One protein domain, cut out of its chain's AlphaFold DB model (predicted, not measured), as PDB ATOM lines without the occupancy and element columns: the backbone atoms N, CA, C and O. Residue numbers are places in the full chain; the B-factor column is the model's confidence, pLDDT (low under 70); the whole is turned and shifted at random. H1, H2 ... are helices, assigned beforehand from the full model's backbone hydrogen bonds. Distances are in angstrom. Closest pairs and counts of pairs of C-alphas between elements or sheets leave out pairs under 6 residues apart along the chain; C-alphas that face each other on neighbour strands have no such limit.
ATOM      1  N   PRO A   2     -37.042  42.346 -33.619       67.62
ATOM      2  CA  PRO A   2     -38.280  41.721 -33.112       67.62
ATOM      3  C   PRO A   2     -39.582  42.323 -33.663       67.62
ATOM      4  O   PRO A   2     -40.549  41.617 -33.925       67.62
ATOM      5  N   PHE A   3     -39.587  43.635 -33.902       82.62
ATOM      6  CA  PHE A   3     -40.709  44.354 -34.503       82.62
ATOM      7  C   PHE A   3     -41.056  43.876 -35.925       82.62
ATOM      8  O   PHE A   3     -42.225  43.660 -36.232       82.62
ATOM      9  N   TYR A   4     -40.045  43.708 -36.782       82.50
ATOM     10  CA  TYR A   4     -40.223  43.338 -38.188       82.50
ATOM     11  C   TYR A   4     -40.553  41.854 -38.344       82.50
ATOM     12  O   TYR A   4     -41.456  41.516 -39.101       82.50
ATOM     13  N   LEU A   5     -39.926  40.997 -37.531       82.00
ATOM     14  CA  LEU A   5     -40.285  39.582 -37.426       82.00
ATOM     15  C   LEU A   5     -41.738  39.397 -36.975       82.00
ATOM     16  O   LEU A   5     -42.446  38.544 -37.500       82.00
ATOM     17  N   ALA A   6     -42.219  40.215 -36.032       82.50
ATOM     18  CA  ALA A   6     -43.613  40.163 -35.598       82.50
ATOM     19  C   ALA A   6     -44.591  40.597 -36.707       82.50
ATOM     20  O   ALA A   6     -45.676  40.032 -36.817       82.50
ATOM     21  N   LEU A   7     -44.217  41.575 -37.541       87.19
ATOM     22  CA  LEU A   7     -45.017  41.972 -38.704       87.19
ATOM     23  C   LEU A   7     -45.036  40.886 -39.792       87.19
ATOM     24  O   LEU A   7     -46.095  40.605 -40.345       87.19
ATOM     25  N   ASP A   8     -43.896  40.256 -40.076       91.25
ATOM     26  CA  ASP A   8     -43.779  39.213 -41.103       91.25
ATOM     27  C   ASP A   8     -44.437  37.884 -40.689       91.25
ATOM     28  O   ASP A   8     -45.214  37.289 -41.435       91.25
ATOM     29  N   SER A   9     -44.236  37.449 -39.444       90.69
ATOM     30  CA  SER A   9     -44.909  36.263 -38.886       90.69
ATOM     31  C   SER A   9     -46.418  36.449 -38.688       90.69
ATOM     32  O   SER A   9     -47.132  35.481 -38.438       90.69
ATOM     33  N   GLY A  10     -46.924  37.683 -38.791       91.75
ATOM     34  CA  GLY A  10     -48.322  38.014 -38.517       91.75
ATOM     35  C   GLY A  10     -48.662  38.116 -37.026       91.75
ATOM     36  O   GLY A  10     -49.812  38.392 -36.689       91.75
ATOM     37  N   ALA A  11     -47.683  37.968 -36.127       89.56
ATOM     38  CA  ALA A  11     -47.854  38.189 -34.689       89.56
ATOM     39  C   ALA A  11     -48.226  39.648 -34.345       89.56
ATOM     40  O   ALA A  11     -48.730  39.933 -33.258       89.56
ATOM     41  N   ARG A  12     -47.993  40.582 -35.275       91.44
ATOM     42  CA  ARG A  12     -48.382  41.988 -35.179       91.44
ATOM     43  C   ARG A  12     -49.165  42.423 -36.414       91.44
ATOM     44  O   ARG A  12     -48.699  42.280 -37.540       91.44
ATOM     45  N   VAL A  13     -50.322  43.048 -36.194       93.75
ATOM     46  CA  VAL A  13     -51.145  43.630 -37.266       93.75
ATOM     47  C   VAL A  13     -50.542  44.972 -37.724       93.75
ATOM     48  O   VAL A  13     -50.253  45.820 -36.872       93.75
ATOM     49  N   PRO A  14     -50.348  45.207 -39.038       94.12
ATOM     50  CA  PRO A  14     -49.786  46.458 -39.545       94.12
ATOM     51  C   PRO A  14     -50.770  47.626 -39.375       94.12
ATOM     52  O   PRO A  14     -51.838  47.666 -39.988       94.12
ATOM     53  N   ALA A  15     -50.390  48.621 -38.574       91.94
ATOM     54  CA  ALA A  15     -51.210  49.787 -38.248       91.94
ATOM     55  C   ALA A  15     -51.034  50.946 -39.244       91.94
ATOM     56  O   ALA A  15     -51.975  51.695 -39.511       91.94
ATOM     57  N   THR A  16     -49.849  51.097 -39.842       92.38
ATOM     58  CA  THR A  16     -49.527  52.231 -40.728       92.38
ATOM     59  C   THR A  16     -49.428  51.817 -42.202       92.38
ATOM     60  O   THR A  16     -49.215  50.636 -42.491       92.38
ATOM     61  N   PRO A  17     -49.550  52.764 -43.158       90.81
ATOM     62  CA  PRO A  17     -49.299  52.487 -44.573       90.81
ATOM     63  C   PRO A  17     -47.923  51.859 -44.814       90.81
ATOM     64  O   PRO A  17     -47.845  50.823 -45.462       90.81
ATOM     65  N   ALA A  18     -46.870  52.398 -44.193       84.44
ATOM     66  CA  ALA A  18     -45.512  51.865 -44.313       84.44
ATOM     67  C   ALA A  18     -45.387  50.421 -43.791       84.44
ATOM     68  O   ALA A  18     -44.714  49.600 -44.398       84.44
ATOM     69  N   GLN A  19     -46.076  50.070 -42.697       91.00
ATOM     70  CA  GLN A  19     -46.084  48.691 -42.194       91.00
ATOM     71  C   GLN A  19     -46.826  47.739 -43.139       91.00
ATOM     72  O   GLN A  19     -46.409  46.597 -43.303       91.00
ATOM     73  N   ARG A  20     -47.911  48.196 -43.780       94.38
ATOM     74  CA  ARG A  20     -48.622  47.402 -44.795       94.38
ATOM     75  C   ARG A  20     -47.764  47.179 -46.037       94.38
ATOM     76  O   ARG A  20     -47.763  46.076 -46.572       94.38
ATOM     77  N   GLU A  21     -47.020  48.196 -46.466       90.94
ATOM     78  CA  GLU A  21     -46.069  48.069 -47.574       90.94
ATOM     79  C   GLU A  21     -44.925  47.110 -47.243       90.94
ATOM     80  O   GLU A  21     -44.639  46.218 -48.038       90.94
ATOM     81  N   PHE A  22     -44.361  47.215 -46.038       90.81
ATOM     82  CA  PHE A  22     -43.345  46.291 -45.548       90.81
ATOM     83  C   PHE A  22     -43.848  44.838 -45.555       90.81
ATOM     84  O   PHE A  22     -43.189  43.960 -46.103       90.81
ATOM     85  N   VAL A  23     -45.055  44.578 -45.034       94.38
ATOM     86  CA  VAL A  23     -45.656  43.230 -45.055       94.38
ATOM     87  C   VAL A  23     -45.889  42.743 -46.491       94.38
ATOM     88  O   VAL A  23     -45.613  41.584 -46.794       94.38
ATOM     89  N   ALA A  24     -46.342  43.608 -47.405       91.88
ATOM     90  CA  ALA A  24     -46.477  43.255 -48.820       91.88
ATOM     91  C   ALA A  24     -45.125  42.894 -49.464       91.88
ATOM     92  O   ALA A  24     -45.068  42.008 -50.321       91.88
ATOM     93  N   CYS A  25     -44.040  43.536 -49.025       91.00
ATOM     94  CA  CYS A  25     -42.683  43.196 -49.430       91.00
ATOM     95  C   CYS A  25     -42.246  41.824 -48.893       91.00
ATOM     96  O   CYS A  25     -41.769  40.997 -49.668       91.00
ATOM     97  N   CYS A  26     -42.468  41.537 -47.605       89.44
ATOM     98  CA  CYS A  26     -42.170  40.227 -47.007       89.44
ATOM     99  C   CYS A  26     -42.926  39.086 -47.707       89.44
ATOM    100  O   CYS A  26     -42.385  38.006 -47.923       89.44
ATOM    101  N   ARG A  27     -44.165  39.341 -48.151       91.88
ATOM    102  CA  ARG A  27     -44.984  38.382 -48.914       91.88
ATOM    103  C   ARG A  27     -44.631  38.289 -50.402       91.88
ATOM    104  O   ARG A  27     -45.353  37.628 -51.142       91.88
ATOM    105  N   LYS A  28     -43.560  38.953 -50.854       90.62
ATOM    106  CA  LYS A  28     -43.119  39.003 -52.262       90.62
ATOM    107  C   LYS A  28     -44.196  39.538 -53.225       90.62
ATOM    108  O   LYS A  28     -44.129  39.310 -54.428       90.62
ATOM    109  N   VAL A  29     -45.176  40.285 -52.707       92.81
ATOM    110  CA  VAL A  29     -46.231  40.953 -53.496       92.81
ATOM    111  C   VAL A  29     -45.711  42.269 -54.084       92.81
ATOM    112  O   VAL A  29     -46.163  42.706 -55.140       92.81
ATOM    113  N   LYS A  30     -44.737  42.899 -53.416       91.38
ATOM    114  CA  LYS A  30     -44.076  44.137 -53.849       91.38
ATOM    115  C   LYS A  30     -42.558  43.987 -53.719       91.38
ATOM    116  O   LYS A  30     -42.081  43.319 -52.808       91.38
ATOM    117  N   ALA A  31     -41.797  44.613 -54.617       89.50
ATOM    118  CA  ALA A  31     -40.337  44.644 -54.526       89.50
ATOM    119  C   ALA A  31     -39.860  45.607 -53.412       89.50
ATOM    120  O   ALA A  31     -40.480  46.661 -53.236       89.50
ATOM    121  N   PRO A  32     -38.749  45.302 -52.712       86.88
ATOM    122  CA  PRO A  32     -38.224  46.144 -51.636       86.88
ATOM    123  C   PRO A  32     -37.706  47.479 -52.182       86.88
ATOM    124  O   PRO A  32     -36.819  47.518 -53.041       86.88
ATOM    125  N   GLN A  33     -38.222  48.594 -51.666       77.81
ATOM    126  CA  GLN A  33     -37.845  49.937 -52.120       77.81
ATOM    127  C   GLN A  33     -36.955  50.653 -51.106       77.81
ATOM    128  O   GLN A  33     -35.958  51.280 -51.478       77.81
ATOM    129  N   THR A  34     -37.268  50.509 -49.825       72.62
ATOM    130  CA  THR A  34     -36.569  51.163 -48.720       72.62
ATOM    131  C   THR A  34     -35.346  50.366 -48.256       72.62
ATOM    132  O   THR A  34     -35.209  49.170 -48.521       72.62
ATOM    133  N   ALA A  35     -34.429  51.026 -47.542       57.41
ATOM    134  CA  ALA A  35     -33.236  50.370 -47.000       57.41
ATOM    135  C   ALA A  35     -33.578  49.261 -45.983       57.41
ATOM    136  O   ALA A  35     -32.921  48.224 -45.976       57.41
ATOM    137  N   HIS A  36     -34.629  49.447 -45.176       61.81
ATOM    138  CA  HIS A  36     -35.040  48.475 -44.161       61.81
ATOM    139  C   HIS A  36     -35.747  47.251 -44.763       61.81
ATOM    140  O   HIS A  36     -35.504  46.139 -44.307       61.81
ATOM    141  N   GLU A  37     -36.545  47.413 -45.826       75.94
ATOM    142  CA  GLU A  37     -37.107  46.280 -46.580       75.94
ATOM    143  C   GLU A  37     -35.995  45.441 -47.224       75.94
ATOM    144  O   GLU A  37     -35.985  44.220 -47.096       75.94
ATOM    145  N   LYS A  38     -35.014  46.092 -47.865       74.81
ATOM    146  CA  LYS A  38     -33.869  45.407 -48.491       74.81
ATOM    147  C   LYS A  38     -33.024  44.649 -47.469       74.81
ATOM    148  O   LYS A  38     -32.602  43.531 -47.746       74.81
ATOM    149  N   ALA A  39     -32.773  45.249 -46.305       59.78
ATOM    150  CA  ALA A  39     -32.028  44.609 -45.225       59.78
ATOM    151  C   ALA A  39     -32.788  43.406 -44.641       59.78
ATOM    152  O   ALA A  39     -32.190  42.354 -44.440       59.78
ATOM    153  N   TYR A  40     -34.103  43.536 -44.430       76.19
ATOM    154  CA  TYR A  40     -34.930  42.449 -43.904       76.19
ATOM    155  C   TYR A  40     -35.013  41.257 -44.865       76.19
ATOM    156  O   TYR A  40     -34.846  40.122 -44.436       76.19
ATOM    157  N   ILE A  41     -35.207  41.505 -46.164       81.50
ATOM    158  CA  ILE A  41     -35.238  40.433 -47.170       81.50
ATOM    159  C   ILE A  41     -33.904  39.681 -47.210       81.50
ATOM    160  O   ILE A  41     -33.913  38.459 -47.152       81.50
ATOM    161  N   ARG A  42     -32.763  40.387 -47.187       75.62
ATOM    162  CA  ARG A  42     -31.439  39.740 -47.113       75.62
ATOM    163  C   ARG A  42     -31.252  38.909 -45.849       75.62
ATOM    164  O   ARG A  42     -30.589  37.884 -45.894       75.62
ATOM    165  N   TYR A  43     -31.800  39.361 -44.725       71.88
ATOM    166  CA  TYR A  43     -31.759  38.611 -43.474       71.88
ATOM    167  C   TYR A  43     -32.579  37.316 -43.565       71.88
ATOM    168  O   TYR A  43     -32.102  36.271 -43.140       71.88
ATOM    169  N   VAL A  44     -33.778  37.360 -44.155       72.62
ATOM    170  CA  VAL A  44     -34.596  36.156 -44.378       72.62
ATOM    171  C   VAL A  44     -33.913  35.207 -45.364       72.62
ATOM    172  O   VAL A  44     -33.793  34.028 -45.066       72.62
ATOM    173  N   GLU A  45     -33.379  35.720 -46.476       78.50
ATOM    174  CA  GLU A  45     -32.596  34.934 -47.443       78.50
ATOM    175  C   GLU A  45     -31.358  34.302 -46.793       78.50
ATOM    176  O   GLU A  45     -31.025  33.156 -47.080       78.50
ATOM    177  N   TYR A  46     -30.688  35.025 -45.891       68.44
ATOM    178  CA  TYR A  46     -29.565  34.498 -45.124       68.44
ATOM    179  C   TYR A  46     -29.996  33.341 -44.218       68.44
ATOM    180  O   TYR A  46     -29.338  32.307 -44.234       68.44
ATOM    181  N   LEU A  47     -31.104  33.479 -43.481       61.56
ATOM    182  CA  LEU A  47     -31.637  32.402 -42.639       61.56
ATOM    183  C   LEU A  47     -32.060  31.181 -43.466       61.56
ATOM    184  O   LEU A  47     -31.708  30.064 -43.105       61.56
ATOM    185  N   GLU A  48     -32.741  31.396 -44.594       70.50
ATOM    186  CA  GLU A  48     -33.120  30.331 -45.531       70.50
ATOM    187  C   GLU A  48     -31.872  29.629 -46.105       70.50
ATOM    188  O   GLU A  48     -31.839  28.408 -46.198       70.50
TER     189      GLU A  48
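This is residues 2 to 48 of the 379 residues of an uncharacterized protein of Oceanomicrobium pacificus (UniProt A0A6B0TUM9). What is the main picture? Short H1 lies crosswise to H2 and H3 and packs on H2, while H2 and H3 run the same way and meet through residues 37 to 41 of H3. What builds it? The printed part has 47 residues with three named helices, H1, H2, H3 in chain order, and no named strand: all helix. It is compact, with a radius of gyration of the C-alphas of 9.8 A, spanning 27 by 21 by 17 A.

What touches? H1, residues 2 to 8, touches H2, residues 17 to 26, about perpendicular at 73 degrees; the closest C-alphas, of Asp 8 and Val 23, are 5.9 A apart. H3, residues 35 to 48, touches H2 with residues 37 to 41 alone, at a shallow tilt of 29 degrees, the same way; the closest C-alphas, of Phe 22 and Glu 37, are 6.3 A apart. And the backbones? In H1, H2 and H3 every O i to N i+4 pair is within hydrogen-bond range.

Where does H1 begin? At C-alpha 2, (-38.280, 41.721, -33.112). How long are H1, H2 and H3? They measure 10.0 A, 14.4 A and 20.1 A.

Any cut? The printed part has none, and both links are short. Where is confidence low? Residues 2, 35 to 36, 39 and 46 to 47 are under 70.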